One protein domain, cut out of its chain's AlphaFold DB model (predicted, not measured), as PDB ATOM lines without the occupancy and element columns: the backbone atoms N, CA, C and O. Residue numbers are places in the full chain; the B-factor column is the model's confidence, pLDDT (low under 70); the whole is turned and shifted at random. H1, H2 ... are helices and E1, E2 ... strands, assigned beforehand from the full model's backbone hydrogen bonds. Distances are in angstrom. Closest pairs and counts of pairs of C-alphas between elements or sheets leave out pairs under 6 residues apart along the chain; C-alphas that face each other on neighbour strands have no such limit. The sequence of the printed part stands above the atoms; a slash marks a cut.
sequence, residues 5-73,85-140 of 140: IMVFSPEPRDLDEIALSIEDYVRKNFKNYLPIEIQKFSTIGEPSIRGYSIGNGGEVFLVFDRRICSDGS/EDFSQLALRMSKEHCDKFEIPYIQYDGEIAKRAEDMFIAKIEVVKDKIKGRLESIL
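AT A GLANCE: This is residues 5 to 73 and 85 to 140 of the 140 residues of an uncharacterized protein of uncultured archaeon (UniProt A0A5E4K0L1). A four-stranded parallel sheet stands in the middle, with the long helix H1 over one face along E1, and H4 over E4 on that same face. H5 packs at the end of the sheet where E3 begins, while H3 lies across the sheet from H1 and only grazes it; the short H2 grazes it near the end of E2. The printed part has 125 residues with five named helices and four named strands, in the order E1 H1 E2 H2 E3 H3 E4 H4 H5. The sheet's order is E2 E1 E3 E4, and the class is mixed, helices and strands. The whole is compact, with a radius of gyration of the C-alphas of 13.8 A and spans of 42 by 34 by 24 A.

IN THESE COORDINATES: In the sheet, E1 is residues 5 to 8, 10.1 A long, beginning at C-alpha 5 (-17.183, -16.538, -10.357). E2 is residues 37 to 41, 13.0 A; E3 is residues 59 to 65, 17.3 A; E4 is residues 106 to 109, 9.9 A. H1, residues 12 to 29, is 25.8 A long and begins at C-alpha 12 (-26.013, -16.355, -24.240). H2 is residues 46 to 49, 5.3 A, and H3 is residues 87 to 101, 20.7 A. H4, residues 118 to 127, is 14.5 A long, and H5, residues 129 to 138, is 14.3 A long and ends at C-alpha 138 (-7.977, -16.833, 1.321).

HOW THE PARTS SIT: E2 and E4 are the edge strands. E2 and E1 are parallel at 15 degrees, with N 7 and O 39 2.8 A apart, within hydrogen-bond range. E1 and E3 are parallel at 18 degrees, with N 8 and O 63 at 2.8 A. E3 and E4 are parallel at 25 degrees, with N 109 and O 64 at 2.8 A. E1, H1, E2 is a strand-helix-strand unit, two parallel neighbour strands with a helix between them in the chain; its crossover is right-handed. E2, H2, E3 is a split unit, with E1 between its strands in the sheet, also right-handed. With H1, H4 and H5 the sheet makes two layers, helices on one face of a sheet. H1 is over E1 at a height over the sheet of 7.9 A and runs along the strands, at 25 degrees to E1 on the local plane; its closest C-alphas to E2 are those of Leu 15 and Lys 40, 6.1 A apart. H4 is over E4, and the closest C-alphas are those of Ile 107 and Lys 124, 6.6 A apart. H1 and H4 are close but not clearly touching, at a steep tilt of 56 degrees, the same way; their closest C-alphas, of Tyr 25 and Ile 122, are 7.6 A apart. The closest C-alphas of E3 and H5 are those of Val 60 and Arg 135, 5.7 A apart. H4 and H5 meet only through their link. H3 is apart from H1, H2, H4 and H5. In H1, H3, H4 and H5 every O i to N i+4 pair is within hydrogen-bond range; H2 is too short for such a pair.

THE WHOLE: The two C-alphas farthest apart, of Asn 32 and Ser 73, are 43.0 A apart. Residues 74 to 84 are not printed, and C-alphas 73 and 85 across the cut are 11.2 A apart. Of the links that are printed whole, none is long. The mean pLDDT of the printed part is 86.3; residues 69 to 73, residues 85 to 88 and residue 140 are under 70.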
ATOM      1  N   ILE A   5     -17.102 -15.297  -9.593       95.19
ATOM      2  CA  ILE A   5     -17.183 -16.538 -10.357       95.19
ATOM      3  C   ILE A   5     -17.267 -16.148 -11.826       95.19
ATOM      4  O   ILE A   5     -18.067 -15.286 -12.183       95.19
ATOM      5  N   MET A   6     -16.444 -16.754 -12.677       94.81
ATOM      6  CA  MET A   6     -16.452 -16.450 -14.110       94.81
ATOM      7  C   MET A   6     -17.023 -17.636 -14.885       94.81
ATOM      8  O   MET A   6     -16.573 -18.770 -14.721       94.81
ATOM      9  N   VAL A   7     -18.016 -17.366 -15.723       94.94
ATOM     10  CA  VAL A   7     -18.692 -18.350 -16.567       94.94
ATOM     11  C   VAL A   7     -18.363 -18.047 -18.016       94.94
ATOM     12  O   VAL A   7     -18.556 -16.923 -18.479       94.94
ATOM     13  N   PHE A   8     -17.890 -19.063 -18.725       92.31
ATOM     14  CA  PHE A   8     -17.514 -18.975 -20.122       92.31
ATOM     15  C   PHE A   8     -18.364 -19.927 -20.953       92.31
ATOM     16  O   PHE A   8     -18.225 -21.143 -20.825       92.31
ATOM     17  N   SER A   9     -19.223 -19.390 -21.814       90.62
ATOM     18  CA  SER A   9     -20.051 -20.171 -22.737       90.62
ATOM     19  C   SER A   9     -20.336 -19.357 -23.994       90.62
ATOM     20  O   SER A   9     -20.651 -18.176 -23.866       90.62
ATOM     21  N   PRO A  10     -20.252 -19.952 -25.202       86.94
ATOM     22  CA  PRO A  10     -20.505 -19.208 -26.430       86.94
ATOM     23  C   PRO A  10     -21.992 -18.873 -26.609       86.94
ATOM     24  O   PRO A  10     -22.321 -17.979 -27.384       86.94
ATOM     25  N   GLU A  11     -22.889 -19.564 -25.894       88.12
ATOM     26  CA  GLU A  11     -24.331 -19.362 -25.990       88.12
ATOM     27  C   GLU A  11     -24.843 -18.427 -24.882       88.12
ATOM     28  O   GLU A  11     -24.738 -18.756 -23.697       88.12
ATOM     29  N   PRO A  12     -25.479 -17.290 -25.230       87.00
ATOM     30  CA  PRO A  12     -26.013 -16.355 -24.240       87.00
ATOM     31  C   PRO A  12     -27.052 -16.966 -23.293       87.00
ATOM     32  O   PRO A  12     -27.098 -16.603 -22.122       87.00
ATOM     33  N   ARG A  13     -27.878 -17.898 -23.787       88.19
ATOM     34  CA  ARG A  13     -28.905 -18.560 -22.965       88.19
ATOM     35  C   ARG A  13     -28.274 -19.406 -21.865       88.19
ATOM     36  O   ARG A  13     -28.655 -19.286 -20.706       88.19
ATOM     37  N   ASP A  14     -27.258 -20.185 -22.221       89.75
ATOM     38  CA  ASP A  14     -26.517 -21.009 -21.274       89.75
ATOM     39  C   ASP A  14     -25.803 -20.144 -20.230       89.75
ATOM     40  O   ASP A  14     -25.801 -20.498 -19.057       89.75
ATOM     41  N   LEU A  15     -25.251 -18.984 -20.611       91.56
ATOM     42  CA  LEU A  15     -24.638 -18.056 -19.651       91.56
ATOM     43  C   LEU A  15     -25.608 -17.630 -18.541       91.56
ATOM     44  O   LEU A  15     -25.208 -17.570 -17.377       91.56
ATOM     45  N   ASP A  16     -26.858 -17.325 -18.887       93.88
ATOM     46  CA  ASP A  16     -27.870 -16.908 -17.916       93.88
ATOM     47  C   ASP A  16     -28.338 -18.079 -17.044       93.88
ATOM     48  O   ASP A  16     -28.388 -17.949 -15.820       93.88
ATOM     49  N   GLU A  17     -28.613 -19.238 -17.644       94.38
ATOM     50  CA  GLU A  17     -29.056 -20.433 -16.918       94.38
ATOM     51  C   GLU A  17     -27.976 -20.970 -15.963       94.38
ATOM     52  O   GLU A  17     -28.260 -21.276 -14.800       94.38
ATOM     53  N   ILE A  18     -26.718 -21.017 -16.413       94.50
ATOM     54  CA  ILE A  18     -25.571 -21.393 -15.578       94.50
ATOM     55  C   ILE A  18     -25.411 -20.402 -14.424       94.50
ATOM     56  O   ILE A  18     -25.227 -20.822 -13.281       94.50
ATOM     57  N   ALA A  19     -25.487 -19.095 -14.697       95.31
ATOM     58  CA  ALA A  19     -25.335 -18.078 -13.664       95.31
ATOM     59  C   ALA A  19     -26.412 -18.195 -12.576       95.31
ATOM     60  O   ALA A  19     -26.069 -18.150 -11.397       95.31
ATOM     61  N   LEU A  20     -27.675 -18.410 -12.954       94.94
ATOM     62  CA  LEU A  20     -28.771 -18.621 -12.003       94.94
ATOM     63  C   LEU A  20     -28.538 -19.868 -11.140       94.94
ATOM     64  O   LEU A  20     -28.636 -19.802  -9.915       94.94
ATOM     65  N   SER A  21     -28.156 -20.987 -11.759       94.62
ATOM     66  CA  SER A  21     -27.887 -22.233 -11.032       94.62
ATOM     67  C   SER A  21     -26.724 -22.089 -10.038       94.62
ATOM     68  O   SER A  21     -26.807 -22.542  -8.893       94.62
ATOM     69  N   ILE A  22     -25.650 -21.401 -10.441       95.69
ATOM     70  CA  ILE A  22     -24.522 -21.074  -9.558       95.69
ATOM     71  C   ILE A  22     -24.971 -20.153  -8.423       95.69
ATOM     72  O   ILE A  22     -24.578 -20.370  -7.278       95.69
ATOM     73  N   GLU A  23     -25.768 -19.127  -8.718       95.19
ATOM     74  CA  GLU A  23     -26.239 -18.172  -7.718       95.19
ATOM     75  C   GLU A  23     -27.034 -18.871  -6.610       95.19
ATOM     76  O   GLU A  23     -26.738 -18.686  -5.424       95.19
ATOM     77  N   ASP A  24     -27.979 -19.733  -6.984       95.25
ATOM     78  CA  ASP A  24     -28.766 -20.527  -6.041       95.25
ATOM     79  C   ASP A  24     -27.878 -21.450  -5.202       95.25
ATOM     80  O   ASP A  24     -27.999 -21.512  -3.969       95.25
ATOM     81  N   TYR A  25     -26.924 -22.123  -5.849       95.69
ATOM     82  CA  TYR A  25     -25.968 -22.988  -5.169       95.69
ATOM     83  C   TYR A  25     -25.120 -22.224  -4.142       95.69
ATOM     84  O   TYR A  25     -24.966 -22.666  -2.996       95.69
ATOM     85  N   VAL A  26     -24.587 -21.064  -4.531       94.56
ATOM     86  CA  VAL A  26     -23.729 -20.218  -3.695       94.56
ATOM     87  C   VAL A  26     -24.509 -19.648  -2.519       94.56
ATOM     88  O   VAL A  26     -24.029 -19.707  -1.385       94.56
ATOM     89  N   ARG A  27     -25.731 -19.154  -2.740       94.69
ATOM     90  CA  ARG A  27     -26.601 -18.665  -1.661       94.69
ATOM     91  C   ARG A  27     -26.896 -19.757  -0.636       94.69
ATOM     92  O   ARG A  27     -26.899 -19.482   0.563       94.69
ATOM     93  N   LYS A  28     -27.096 -21.000  -1.082       95.31
ATOM     94  CA  LYS A  28     -27.366 -22.140  -0.197       95.31
ATOM     95  C   LYS A  28     -26.134 -22.582   0.601       95.31
ATOM     96  O   LYS A  28     -26.259 -22.864   1.792       95.31
ATOM     97  N   ASN A  29     -24.960 -22.644  -0.030       95.81
ATOM     98  CA  ASN A  29     -23.769 -23.280   0.552       95.81
ATOM     99  C   ASN A  29     -22.736 -22.299   1.135       95.81
ATOM    100  O   ASN A  29     -21.999 -22.669   2.047       95.81
ATOM    101  N   PHE A  30     -22.684 -21.054   0.656       94.12
ATOM    102  CA  PHE A  30     -21.631 -20.081   0.980       94.12
ATOM    103  C   PHE A  30     -22.175 -18.719   1.437       94.12
ATOM    104  O   PHE A  30     -21.493 -17.703   1.312       94.12
ATOM    105  N   LYS A  31     -23.381 -18.683   2.018       92.88
ATOM    106  CA  LYS A  31     -24.056 -17.445   2.462       92.88
ATOM    107  C   LYS A  31     -23.186 -16.495   3.299       92.88
ATOM    108  O   LYS A  31     -23.309 -15.284   3.166       92.88
ATOM    109  N   ASN A  32     -22.289 -17.035   4.129       92.31
ATOM    110  CA  ASN A  32     -21.428 -16.253   5.025       92.31
ATOM    111  C   ASN A  32     -20.303 -15.504   4.291       92.31
ATOM    112  O   ASN A  32     -19.646 -14.661   4.889       92.31
ATOM    113  N   TYR A  33     -20.057 -15.828   3.020       89.25
ATOM    114  CA  TYR A  33     -18.958 -15.268   2.234       89.25
ATOM    115  C   TYR A  33     -19.424 -14.262   1.174       89.25
ATOM    116  O   TYR A  33     -18.579 -13.744   0.440       89.25
ATOM    117  N   LEU A  34     -20.734 -13.991   1.101       88.44
ATOM    118  CA  LEU A  34     -21.341 -13.018   0.192       88.44
ATOM    119  C   LEU A  34     -20.879 -11.576   0.497       88.44
ATOM    120  O   LEU A  34     -20.572 -11.272   1.652       88.44
ATOM    121  N   PRO A  35     -20.865 -10.674  -0.507       92.31
ATOM    122  CA  PRO A  35     -21.297 -10.877  -1.896       92.31
ATOM    123  C   PRO A  35     -20.251 -11.593  -2.770       92.31
ATOM    124  O   PRO A  35     -19.046 -11.436  -2.576       92.31
ATOM    125  N   ILE A  36     -20.728 -12.365  -3.754       92.88
ATOM    126  CA  ILE A  36     -19.916 -12.987  -4.812       92.88
ATOM    127  C   ILE A  36     -20.545 -12.605  -6.155       92.88
ATOM    128  O   ILE A  36     -21.729 -12.844  -6.372       92.88
ATOM    129  N   GLU A  37     -19.766 -11.987  -7.033       93.75
ATOM    130  CA  GLU A  37     -20.200 -11.547  -8.360       93.75
ATOM    131  C   GLU A  37     -20.131 -12.701  -9.368       93.75
ATOM    132  O   GLU A  37     -19.168 -13.466  -9.363       93.75
ATOM    133  N   ILE A  38     -21.112 -12.827 -10.263       94.81
ATOM    134  CA  ILE A  38     -21.059 -13.791 -11.371       94.81
ATOM    135  C   ILE A  38     -20.836 -13.027 -12.671       94.81
ATOM    136  O   ILE A  38     -21.684 -12.250 -13.107       94.81
ATOM    137  N   GLN A  39     -19.687 -13.260 -13.297       94.00
ATOM    138  CA  GLN A  39     -19.281 -12.618 -14.538       94.00
ATOM    139  C   GLN A  39     -19.438 -13.588 -15.706       94.00
ATOM    140  O   GLN A  39     -18.968 -14.722 -15.650       94.00
ATOM    141  N   LYS A  40     -20.105 -13.132 -16.764       93.88
ATOM    142  CA  LYS A  40     -20.478 -13.938 -17.929       93.88
ATOM    143  C   LYS A  40     -19.659 -13.501 -19.139       93.88
ATOM    144  O   LYS A  40     -19.647 -12.314 -19.465       93.88
ATOM    145  N   PHE A  41     -19.009 -14.451 -19.800       91.12
ATOM    146  CA  PHE A  41     -18.158 -14.213 -20.961       91.12
ATOM    147  C   PHE A  41     -18.498 -15.195 -22.081       91.12
ATOM    148  O   PHE A  41     -18.605 -16.399 -21.867       91.12
ATOM    149  N   SER A  42     -18.634 -14.673 -23.294       87.56
ATOM    150  CA  SER A  42     -18.877 -15.463 -24.503       87.56
ATOM    151  C   SER A  42     -17.631 -16.226 -24.962       87.56
ATOM    152  O   SER A  42     -17.722 -17.288 -25.575       87.56
ATOM    153  N   THR A  43     -16.446 -15.695 -24.645       83.50
ATOM    154  CA  THR A  43     -15.153 -16.271 -25.026       83.50
ATOM    155  C   THR A  43     -14.108 -16.085 -23.926       83.50
ATOM    156  O   THR A  43     -14.243 -15.239 -23.043       83.50
ATOM    157  N   ILE A  44     -13.024 -16.855 -24.000       81.81
ATOM    158  CA  ILE A  44     -11.922 -16.825 -23.024       81.81
ATOM    159  C   ILE A  44     -11.076 -15.544 -23.128       81.81
ATOM    160  O   ILE A  44     -10.475 -15.130 -22.143       81.81
ATOM    161  N   GLY A  45     -11.042 -14.895 -24.298       75.38
ATOM    162  CA  GLY A  45     -10.306 -13.638 -24.504       75.38
ATOM    163  C   GLY A  45     -11.072 -12.385 -24.065       75.38
ATOM    164  O   GLY A  45     -10.475 -11.331 -23.850       75.38
ATOM    165  N   GLU A  46     -12.391 -12.489 -23.904       79.81
ATOM    166  CA  GLU A  46     -13.259 -11.366 -23.550       79.81
ATOM    167  C   GLU A  46     -12.958 -10.710 -22.191       79.81
ATOM    168  O   GLU A  46     -13.016  -9.476 -22.127       79.81
ATOM    169  N   PRO A  47     -12.598 -11.449 -21.119       78.62
ATOM    170  CA  PRO A  47     -12.193 -10.838 -19.862       78.62
ATOM    171  C   PRO A  47     -11.118  -9.773 -20.065       78.62
ATOM    172  O   PRO A  47     -11.310  -8.643 -19.619       78.62
ATOM    173  N   SER A  48     -10.030 -10.096 -20.776       76.25
ATOM    174  CA  SER A  48      -8.869  -9.206 -20.907       76.25
ATOM    175  C   SER A  48      -9.226  -7.898 -21.603       76.25
ATOM    176  O   SER A  48      -8.746  -6.838 -21.208       76.25
ATOM    177  N   ILE A  49     -10.126  -7.955 -22.588       74.19
ATOM    178  CA  ILE A  49     -10.652  -6.777 -23.293       74.19
ATOM    179  C   ILE A  49     -11.460  -5.889 -22.338       74.19
ATOM    180  O   ILE A  49     -11.401  -4.665 -22.414       74.19
ATOM    181  N   ARG A  50     -12.203  -6.505 -21.414       71.94
ATOM    182  CA  ARG A  50     -13.039  -5.825 -20.416       71.94
ATOM    183  C   ARG A  50     -12.277  -5.446 -19.135       71.94
ATOM    184  O   ARG A  50     -12.903  -5.001 -18.179       71.94
ATOM    185  N   GLY A  51     -10.951  -5.611 -19.105       72.25
ATOM    186  CA  GLY A  51     -10.110  -5.302 -17.942       72.25
ATOM    187  C   GLY A  51     -10.171  -6.342 -16.817       72.25
ATOM    188  O   GLY A  51      -9.686  -6.086 -15.717       72.25
ATOM    189  N   TYR A  52     -10.741  -7.515 -17.084       76.12
ATOM    190  CA  TYR A  52     -10.733  -8.664 -16.184       76.12
ATOM    191  C   TYR A  52      -9.660  -9.656 -16.647       76.12
ATOM    192  O   TYR A  52      -9.516  -9.928 -17.831       76.12
ATOM    193  N   SER A  53      -8.896 -10.260 -15.748       71.81
ATOM    194  CA  SER A  53      -8.040 -11.389 -16.129       71.81
ATOM    195  C   SER A  53      -8.079 -12.466 -15.071       71.81
ATOM    196  O   SER A  53      -8.221 -12.179 -13.883       71.81
ATOM    197  N   ILE A  54      -7.990 -13.708 -15.541       77.44
ATOM    198  CA  ILE A  54      -7.893 -14.890 -14.693       77.44
ATOM    199  C   ILE A  54      -6.522 -14.861 -14.016       77.44
ATOM    200  O   ILE A  54      -5.499 -14.726 -14.684       77.44
ATOM    201  N   GLY A  55      -6.506 -15.002 -12.694       72.81
ATOM    202  CA  GLY A  55      -5.281 -15.006 -11.896       72.81
ATOM    203  C   GLY A  55      -4.902 -13.638 -11.334       72.81
ATOM    204  O   GLY A  55      -3.882 -13.535 -10.658       72.81
ATOM    205  N   ASN A  56      -5.724 -12.603 -11.543       75.12
ATOM    206  CA  ASN A  56      -5.485 -11.292 -10.934       75.12
ATOM    207  C   ASN A  56      -6.018 -11.184  -9.499       75.12
ATOM    208  O   ASN A  56      -5.807 -10.158  -8.861       75.12
ATOM    209  N   GLY A  57      -6.680 -12.217  -8.974       76.56
ATOM    210  CA  GLY A  57      -7.154 -12.276  -7.595       76.56
ATOM    211  C   GLY A  57      -8.639 -11.950  -7.476       76.56
ATOM    212  O   GLY A  57      -9.187 -11.158  -8.243       76.56
ATOM    213  N   GLY A  58      -9.307 -12.570  -6.502       86.62
ATOM    214  CA  GLY A  58     -10.759 -12.498  -6.313       86.62
ATOM    215  C   GLY A  58     -11.542 -13.613  -7.015       86.62
ATOM    216  O   GLY A  58     -12.730 -13.763  -6.744       86.62
ATOM    217  N   GLU A  59     -10.915 -14.424  -7.871       92.06
ATOM    218  CA  GLU A  59     -11.551 -15.594  -8.478       92.06
ATOM    219  C   GLU A  59     -11.774 -16.689  -7.440       92.06
ATOM    220  O   GLU A  59     -10.839 -17.288  -6.898       92.06
ATOM    221  N   VAL A  60     -13.052 -16.956  -7.213       93.25
ATOM    222  CA  VAL A  60     -13.539 -18.027  -6.357       93.25
ATOM    223  C   VAL A  60     -13.561 -19.339  -7.128       93.25
ATOM    224  O   VAL A  60     -13.180 -20.370  -6.583       93.25
ATOM    225  N   PHE A  61     -14.031 -19.292  -8.378       94.44
ATOM    226  CA  PHE A  61     -14.318 -20.466  -9.192       94.44
ATOM    227  C   PHE A  61     -14.571 -20.096 -10.661       94.44
ATOM    228  O   PHE A  61     -15.078 -19.005 -10.939       94.44
ATOM    229  N   LEU A  62     -14.246 -20.989 -11.599       95.12
ATOM    230  CA  LEU A  62     -14.527 -20.818 -13.029       95.12
ATOM    231  C   LEU A  62     -15.385 -21.953 -13.605       95.12
ATOM    232  O   LEU A  62     -15.235 -23.119 -13.243       95.12
ATOM    233  N   VAL A  63     -16.237 -21.623 -14.575       95.06
ATOM    234  CA  VAL A  63     -17.020 -22.594 -15.351       95.06
ATOM    235  C   VAL A  63     -16.704 -22.439 -16.828       95.06
ATOM    236  O   VAL A  63     -16.915 -21.370 -17.394       95.06
ATOM    237  N   PHE A  64     -16.233 -23.514 -17.459       92.06
ATOM    238  CA  PHE A  64     -15.943 -23.545 -18.891       92.06
ATOM    239  C   PHE A  64     -16.931 -24.448 -19.632       92.06
ATOM    240  O   PHE A  64     -16.988 -25.646 -19.373       92.06
ATOM    241  N   ASP A  65     -17.680 -23.907 -20.583       89.12
ATOM    242  CA  ASP A  65     -18.506 -24.697 -21.494       89.12
ATOM    243  C   ASP A  65     -17.642 -25.597 -22.386       89.12
ATOM    244  O   ASP A  65     -16.657 -25.174 -22.977       89.12
ATOM    245  N   ARG A  66     -18.007 -26.859 -22.570       84.94
ATOM    246  CA  ARG A  66     -17.261 -27.755 -23.451       84.94
ATOM    247  C   ARG A  66     -17.173 -27.245 -24.888       84.94
ATOM    248  O   ARG A  66     -16.226 -27.608 -25.579       84.94
ATOM    249  N   ARG A  67     -18.105 -26.425 -25.365       81.44
ATOM    250  CA  ARG A  67     -18.068 -25.843 -26.717       81.44
ATOM    251  C   ARG A  67     -16.927 -24.854 -26.890       81.44
ATOM    252  O   ARG A  67     -16.227 -24.954 -27.890       81.44
ATOM    253  N   ILE A  68     -16.622 -24.034 -25.878       75.31
ATOM    254  CA  ILE A  68     -15.360 -23.274 -25.892       75.31
ATOM    255  C   ILE A  68     -14.134 -24.201 -25.801       75.31
ATOM    256  O   ILE A  68     -13.037 -23.811 -26.186       75.31
ATOM    257  N   CYS A  69     -14.318 -25.440 -25.329       61.84
ATOM    258  CA  CYS A  69     -13.289 -26.480 -25.281       61.84
ATOM    259  C   CYS A  69     -13.178 -27.361 -26.536       61.84
ATOM    260  O   CYS A  69     -12.287 -28.211 -26.556       61.84
ATOM    261  N   SER A  70     -14.065 -27.255 -27.537       55.38
ATOM    262  CA  SER A  70     -14.177 -28.273 -28.603       55.38
ATOM    263  C   SER A  70     -14.031 -27.791 -30.046       55.38
ATOM    264  O   SER A  70     -14.074 -28.635 -30.947       55.38
ATOM    265  N   ASP A  71     -13.702 -26.521 -30.291       48.31
ATOM    266  CA  ASP A  71     -13.254 -26.101 -31.624       48.31
ATOM    267  C   ASP A  71     -11.816 -26.558 -31.897       48.31
ATOM    268  O   ASP A  71     -10.815 -25.909 -31.621       48.31
ATOM    269  N   GLY A  72     -11.724 -27.796 -32.371       45.88
ATOM    270  CA  GLY A  72     -10.559 -28.346 -33.066       45.88
ATOM    271  C   GLY A  72     -10.600 -29.859 -33.252       45.88
ATOM    272  O   GLY A  72      -9.574 -30.492 -33.487       45.88
ATOM    273  N   SER A  73     -11.791 -30.464 -33.244       44.84
ATOM    274  CA  SER A  73     -11.969 -31.755 -33.908       44.84
ATOM    275  C   SER A  73     -13.358 -31.873 -34.527       44.84
ATOM    276  O   SER A  73     -14.319 -32.138 -33.808       44.84
ATOM    277  N   GLU A  85      -2.532 -24.600 -33.876       49.41
ATOM    278  CA  GLU A  85      -3.309 -24.688 -32.639       49.41
ATOM    279  C   GLU A  85      -4.410 -23.635 -32.779       49.41
ATOM    280  O   GLU A  85      -4.125 -22.459 -33.013       49.41
ATOM    281  N   ASP A  86      -5.662 -24.082 -32.769       65.00
ATOM    282  CA  ASP A  86      -6.804 -23.183 -32.799       65.00
ATOM    283  C   ASP A  86      -6.629 -22.210 -31.626       65.00
ATOM    284  O   ASP A  86      -6.441 -22.645 -30.485       65.00
ATOM    285  N   PHE A  87      -6.590 -20.900 -31.894       64.69
ATOM    286  CA  PHE A  87      -6.301 -19.878 -30.878       64.69
ATOM    287  C   PHE A  87      -7.206 -20.036 -29.644       64.69
ATOM    288  O   PHE A  87      -6.782 -19.753 -28.524       64.69
ATOM    289  N   SER A  88      -8.418 -20.563 -29.838       65.19
ATOM    290  CA  SER A  88      -9.373 -20.901 -28.782       65.19
ATOM    291  C   SER A  88      -8.871 -22.015 -27.852       65.19
ATOM    292  O   SER A  88      -8.996 -21.906 -26.631       65.19
ATOM    293  N   GLN A  89      -8.241 -23.060 -28.396       70.69
ATOM    294  CA  GLN A  89      -7.658 -24.147 -27.604       70.69
ATOM    295  C   GLN A  89      -6.422 -23.700 -26.837       70.69
ATOM    296  O   GLN A  89      -6.267 -24.062 -25.670       70.69
ATOM    297  N   LEU A  90      -5.570 -22.888 -27.467       74.00
ATOM    298  CA  LEU A  90      -4.412 -22.305 -26.797       74.00
ATOM    299  C   LEU A  90      -4.863 -21.413 -25.632       74.00
ATOM    300  O   LEU A  90      -4.380 -21.581 -24.513       74.00
ATOM    301  N   ALA A  91      -5.841 -20.528 -25.861       74.50
ATOM    302  CA  ALA A  91      -6.394 -19.659 -24.825       74.50
ATOM    303  C   ALA A  91      -7.013 -20.456 -23.665       74.50
ATOM    304  O   ALA A  91      -6.813 -20.111 -22.497       74.50
ATOM    305  N   LEU A  92      -7.718 -21.552 -23.962       80.00
ATOM    306  CA  LEU A  92      -8.265 -22.435 -22.934       80.00
ATOM    307  C   LEU A  92      -7.177 -23.154 -22.145       80.00
ATOM    308  O   LEU A  92      -7.252 -23.183 -20.917       80.00
ATOM    309  N   ARG A  93      -6.183 -23.737 -22.825       83.94
ATOM    310  CA  ARG A  93      -5.057 -24.412 -22.170       83.94
ATOM    311  C   ARG A  93      -4.357 -23.450 -21.222       83.94
ATOM    312  O   ARG A  93      -4.234 -23.757 -20.044       83.94
ATOM    313  N   MET A  94      -4.009 -22.259 -21.709       83.12
ATOM    314  CA  MET A  94      -3.375 -21.225 -20.893       83.12
ATOM    315  C   MET A  94      -4.251 -20.805 -19.709       83.12
ATOM    316  O   MET A  94      -3.735 -20.607 -18.613       83.12
ATOM    317  N   SER A  95      -5.570 -20.707 -19.895       84.44
ATOM    318  CA  SER A  95      -6.498 -20.369 -18.807       84.44
ATOM    319  C   SER A  95      -6.562 -21.458 -17.740       84.44
ATOM    320  O   SER A  95      -6.562 -21.143 -16.554       84.44
ATOM    321  N   LYS A  96      -6.562 -22.736 -18.137       87.94
ATOM    322  CA  LYS A  96      -6.498 -23.867 -17.200       87.94
ATOM    323  C   LYS A  96      -5.156 -23.919 -16.475       87.94
ATOM    324  O   LYS A  96      -5.149 -24.042 -15.259       87.94
ATOM    325  N   GLU A  97      -4.047 -23.713 -17.184       87.62
ATOM    326  CA  GLU A  97      -2.714 -23.600 -16.575       87.62
ATOM    327  C   GLU A  97      -2.646 -22.447 -15.562       87.62
ATOM    328  O   GLU A  97      -2.021 -22.583 -14.512       87.62
ATOM    329  N   HIS A  98      -3.317 -21.322 -15.833       86.44
ATOM    330  CA  HIS A  98      -3.446 -20.234 -14.862       86.44
ATOM    331  C   HIS A  98      -4.274 -20.665 -13.653       86.44
ATOM    332  O   HIS A  98      -3.852 -20.428 -12.523       86.44
ATOM    333  N   CYS A  99      -5.416 -21.324 -13.861       89.44
ATOM    334  CA  CYS A  99      -6.202 -21.868 -12.758       89.44
ATOM    335  C   CYS A  99      -5.373 -22.812 -11.884       89.44
ATOM    336  O   CYS A  99      -5.378 -22.660 -10.668       89.44
ATOM    337  N   ASP A 100      -4.610 -23.719 -12.487       90.06
ATOM    338  CA  ASP A 100      -3.766 -24.664 -11.759       90.06
ATOM    339  C   ASP A 100      -2.644 -23.934 -10.999       90.06
ATOM    340  O   ASP A 100      -2.438 -24.181  -9.812       90.06
ATOM    341  N   LYS A 101      -1.973 -22.969 -11.642       89.38
ATOM    342  CA  LYS A 101      -0.902 -22.164 -11.029       89.38
ATOM    343  C   LYS A 101      -1.377 -21.338  -9.834       89.38
ATOM    344  O   LYS A 101      -0.625 -21.166  -8.878       89.38
ATOM    345  N   PHE A 102      -2.584 -20.782  -9.909       87.75
ATOM    346  CA  PHE A 102      -3.154 -19.919  -8.869       87.75
ATOM    347  C   PHE A 102      -4.136 -20.651  -7.949       87.75
ATOM    348  O   PHE A 102      -4.824 -19.998  -7.159       87.75
ATOM    349  N   GLU A 103      -4.215 -21.979  -8.068       89.88
ATOM    350  CA  GLU A 103      -5.118 -22.859  -7.321       89.88
ATOM    351  C   GLU A 103      -6.591 -22.414  -7.383       89.88
ATOM    352  O   GLU A 103      -7.350 -22.527  -6.418       89.88
ATOM    353  N   ILE A 104      -7.011 -21.885  -8.532       93.06
ATOM    354  CA  ILE A 104      -8.395 -21.490  -8.779       93.06
ATOM    355  C   ILE A 104      -9.178 -22.734  -9.211       93.06
ATOM    356  O   ILE A 104      -8.871 -23.318 -10.253       93.06
ATOM    357  N   PRO A 105     -10.208 -23.163  -8.463       95.12
ATOM    358  CA  PRO A 105     -11.015 -24.296  -8.877       95.12
ATOM    359  C   PRO A 105     -11.791 -23.957 -10.150       95.12
ATOM    360  O   PRO A 105     -12.242 -22.826 -10.351       95.12
ATOM    361  N   TYR A 106     -11.997 -24.961 -10.995       94.94
ATOM    362  CA  TYR A 106     -12.836 -24.837 -12.177       94.94
ATOM    363  C   TYR A 106     -13.581 -26.140 -12.470       94.94
ATOM    364  O   TYR A 106     -13.139 -27.218 -12.070       94.94
ATOM    365  N   ILE A 107     -14.705 -26.044 -13.182       94.69
ATOM    366  CA  ILE A 107     -15.398 -27.197 -13.777       94.69
ATOM    367  C   ILE A 107     -15.589 -26.993 -15.273       94.69
ATOM    368  O   ILE A 107     -15.512 -25.879 -15.795       94.69
ATOM    369  N   GLN A 108     -15.914 -28.092 -15.946       92.38
ATOM    370  CA  GLN A 108     -16.390 -28.073 -17.317       92.38
ATOM    371  C   GLN A 108     -17.900 -28.334 -17.359       92.38
ATOM    372  O   GLN A 108     -18.371 -29.313 -16.780       92.38
ATOM    373  N   TYR A 109     -18.641 -27.478 -18.054       90.94
ATOM    374  CA  TYR A 109     -20.065 -27.625 -18.345       90.94
ATOM    375  C   TYR A 109     -20.248 -28.353 -19.681       90.94
ATOM    376  O   TYR A 109     -19.678 -27.948 -20.687       90.94
ATOM    377  N   ASP A 110     -21.034 -29.428 -19.712       90.38
ATOM    378  CA  ASP A 110     -21.270 -30.260 -20.899       90.38
ATOM    379  C   ASP A 110     -22.728 -30.163 -21.403       90.38
ATOM    380  O   ASP A 110     -23.248 -31.082 -22.059       90.38
ATOM    381  N   GLY A 111     -23.406 -29.048 -21.112       88.12
ATOM    382  CA  GLY A 111     -24.792 -28.817 -21.522       88.12
ATOM    383  C   GLY A 111     -25.827 -29.390 -20.554       88.12
ATOM    384  O   GLY A 111     -26.938 -29.680 -20.983       88.12
ATOM    385  N   GLU A 112     -25.468 -29.663 -19.297       92.00
ATOM    386  CA  GLU A 112     -26.338 -30.359 -18.343       92.00
ATOM    387  C   GLU A 112     -27.637 -29.603 -18.063       92.00
ATOM    388  O   GLU A 112     -28.697 -30.217 -18.069       92.00
ATOM    389  N   ILE A 113     -27.578 -28.285 -17.879       84.62
ATOM    390  CA  ILE A 113     -28.755 -27.463 -17.562       84.62
ATOM    391  C   ILE A 113     -29.708 -27.429 -18.764       84.62
ATOM    392  O   ILE A 113     -30.874 -27.788 -18.637       84.62
ATOM    393  N   ALA A 114     -29.185 -27.182 -19.969       84.31
ATOM    394  CA  ALA A 114     -29.981 -27.257 -21.198       84.31
ATOM    395  C   ALA A 114     -30.623 -28.647 -21.421       84.31
ATOM    396  O   ALA A 114     -31.675 -28.768 -22.054       84.31
ATOM    397  N   LYS A 115     -30.005 -29.713 -20.895       87.88
ATOM    398  CA  LYS A 115     -30.509 -31.097 -20.934       87.88
ATOM    399  C   LYS A 115     -31.417 -31.459 -19.751       87.88
ATOM    400  O   LYS A 115     -31.821 -32.619 -19.672       87.88
ATOM    401  N   ARG A 116     -31.754 -30.511 -18.866       87.56
ATOM    402  CA  ARG A 116     -32.512 -30.738 -17.616       87.56
ATOM    403  C   ARG A 116     -31.852 -31.768 -16.694       87.56
ATOM    404  O   ARG A 116     -32.499 -32.669 -16.162       87.56
ATOM    405  N   ALA A 117     -30.531 -31.688 -16.602       90.06
ATOM    406  CA  ALA A 117     -29.678 -32.517 -15.763       90.06
ATOM    407  C   ALA A 117     -28.934 -31.645 -14.737       90.06
ATOM    408  O   ALA A 117     -27.741 -31.828 -14.497       90.06
ATOM    409  N   GLU A 118     -29.625 -30.678 -14.133       88.69
ATOM    410  CA  GLU A 118     -29.069 -29.719 -13.173       88.69
ATOM    411  C   GLU A 118     -28.361 -30.421 -12.007       88.69
ATOM    412  O   GLU A 118     -27.294 -29.981 -11.589       88.69
ATOM    413  N   ASP A 119     -28.871 -31.567 -11.549       91.50
ATOM    414  CA  ASP A 119     -28.227 -32.377 -10.509       91.50
ATOM    415  C   ASP A 119     -26.799 -32.800 -10.890       91.50
ATOM    416  O   ASP A 119     -25.909 -32.826 -10.039       91.50
ATOM    417  N   MET A 120     -26.538 -33.077 -12.174       93.56
ATOM    418  CA  MET A 120     -25.189 -33.389 -12.659       93.56
ATOM    419  C   MET A 120     -24.286 -32.155 -12.652       93.56
ATOM    420  O   MET A 120     -23.105 -32.258 -12.315       93.56
ATOM    421  N   PHE A 121     -24.829 -30.989 -13.010       94.44
ATOM    422  CA  PHE A 121     -24.097 -29.727 -12.929       94.44
ATOM    423  C   PHE A 121     -23.725 -29.402 -11.476       94.44
ATOM    424  O   PHE A 121     -22.559 -29.140 -11.177       94.44
ATOM    425  N   ILE A 122     -24.682 -29.515 -10.553       94.75
ATOM    426  CA  ILE A 122     -24.451 -29.302  -9.122       94.75
ATOM    427  C   ILE A 122     -23.457 -30.322  -8.561       94.75
ATOM    428  O   ILE A 122     -22.563 -29.937  -7.810       94.75
ATOM    429  N   ALA A 123     -23.535 -31.593  -8.966       94.94
ATOM    430  CA  ALA A 123     -22.568 -32.608  -8.555       94.94
ATOM    431  C   ALA A 123     -21.126 -32.228  -8.939       94.94
ATOM    432  O   ALA A 123     -20.207 -32.438  -8.150       94.94
ATOM    433  N   LYS A 124     -20.914 -31.607 -10.108       96.31
ATOM    434  CA  LYS A 124     -19.589 -31.103 -10.507       96.31
ATOM    435  C   LYS A 124     -19.101 -29.967  -9.609       96.31
ATOM    436  O   LYS A 124     -17.919 -29.942  -9.275       96.31
ATOM    437  N   ILE A 125     -19.984 -29.050  -9.207       96.31
ATOM    438  CA  ILE A 125     -19.620 -27.986  -8.258       96.31
ATOM    439  C   ILE A 125     -19.292 -28.586  -6.882       96.31
ATOM    440  O   ILE A 125     -18.291 -28.211  -6.275       96.31
ATOM    441  N   GLU A 126     -20.077 -29.559  -6.410       96.31
ATOM    442  CA  GLU A 126     -19.844 -30.233  -5.124       96.31
ATOM    443  C   GLU A 126     -18.464 -30.908  -5.057       96.31
ATOM    444  O   GLU A 126     -17.797 -30.819  -4.029       96.31
ATOM    445  N   VAL A 127     -17.971 -31.490  -6.158       96.25
ATOM    446  CA  VAL A 127     -16.622 -32.095  -6.225       96.25
ATOM    447  C   VAL A 127     -15.504 -31.095  -5.900       96.25
ATOM    448  O   VAL A 127     -14.457 -31.483  -5.380       96.25
ATOM    449  N   VAL A 128     -15.698 -29.807  -6.187       95.38
ATOM    450  CA  VAL A 128     -14.695 -28.754  -5.952       95.38
ATOM    451  C   VAL A 128     -15.050 -27.831  -4.783       95.38
ATOM    452  O   VAL A 128     -14.348 -26.849  -4.540       95.38
ATOM    453  N   LYS A 129     -16.109 -28.141  -4.030       96.12
ATOM    454  CA  LYS A 129     -16.660 -27.298  -2.960       96.12
ATOM    455  C   LYS A 129     -15.642 -26.881  -1.907       96.12
ATOM    456  O   LYS A 129     -15.594 -25.708  -1.541       96.12
ATOM    457  N   ASP A 130     -14.811 -27.808  -1.443       95.75
ATOM    458  CA  ASP A 130     -13.810 -27.505  -0.415       95.75
ATOM    459  C   ASP A 130     -12.729 -26.553  -0.941       95.75
ATOM    460  O   ASP A 130     -12.308 -25.641  -0.230       95.75
ATOM    461  N   LYS A 131     -12.349 -26.683  -2.220       95.88
ATOM    462  CA  LYS A 131     -11.431 -25.740  -2.879       95.88
ATOM    463  C   LYS A 131     -12.063 -24.356  -3.011       95.88
ATOM    464  O   LYS A 131     -11.400 -23.356  -2.755       95.88
ATOM    465  N   ILE A 132     -13.350 -24.299  -3.361       95.62
ATOM    466  CA  ILE A 132     -14.118 -23.046  -3.405       95.62
ATOM    467  C   ILE A 132     -14.116 -22.379  -2.026       95.62
ATOM    468  O   ILE A 132     -13.819 -21.190  -1.917       95.62
ATOM    469  N   LYS A 133     -14.399 -23.142  -0.965       94.44
ATOM    470  CA  LYS A 133     -14.389 -22.636   0.409       94.44
ATOM    471  C   LYS A 133     -13.012 -22.098   0.805       94.44
ATOM    472  O   LYS A 133     -12.928 -20.965   1.270       94.44
ATOM    473  N   GLY A 134     -11.946 -22.861   0.557       92.94
ATOM    474  CA  GLY A 134     -10.575 -22.429   0.843       92.94
ATOM    475  C   GLY A 134     -10.203 -21.140   0.107       92.94
ATOM    476  O   GLY A 134      -9.647 -20.220   0.705       92.94
ATOM    477  N   ARG A 135     -10.599 -21.005  -1.167       91.00
ATOM    478  CA  ARG A 135     -10.414 -19.748  -1.912       91.00
ATOM    479  C   ARG A 135     -11.180 -18.591  -1.284       91.00
ATOM    480  O   ARG A 135     -10.599 -17.524  -1.097       91.00
ATOM    481  N   LEU A 136     -12.446 -18.793  -0.923       91.44
ATOM    482  CA  LEU A 136     -13.268 -17.768  -0.274       91.44
ATOM    483  C   LEU A 136     -12.676 -17.279   1.051       91.44
ATOM    484  O   LEU A 136     -12.836 -16.101   1.361       91.44
ATOM    485  N   GLU A 137     -12.010 -18.157   1.800       91.06
ATOM    486  CA  GLU A 137     -11.296 -17.828   3.038       91.06
ATOM    487  C   GLU A 137      -9.972 -17.104   2.770       91.06
ATOM    488  O   GLU A 137      -9.639 -16.176   3.496       91.06
ATOM    489  N   SER A 138      -9.253 -17.464   1.701       86.69
ATOM    490  CA  SER A 138      -7.977 -16.833   1.321       86.69
ATOM    491  C   SER A 138      -8.106 -15.432   0.707       86.69
ATOM    492  O   SER A 138      -7.132 -14.689   0.657       86.69
ATOM    493  N   ILE A 139      -9.290 -15.093   0.185       80.94
ATOM    494  CA  ILE A 139      -9.579 -13.799  -0.458       80.94
ATOM    495  C   ILE A 139     -10.073 -12.753   0.569       80.94
ATOM    496  O   ILE A 139     -10.219 -11.580   0.215       80.94
ATOM    497  N   LEU A 140     -10.353 -13.166   1.817       58.19
ATOM    498  CA  LEU A 140     -10.679 -12.267   2.936       58.19
ATOM    499  C   LEU A 140      -9.449 -11.468   3.380       58.19
ATOM    500  O   LEU A 140      -9.634 -10.251   3.608       58.19
TER     501      LEU A 140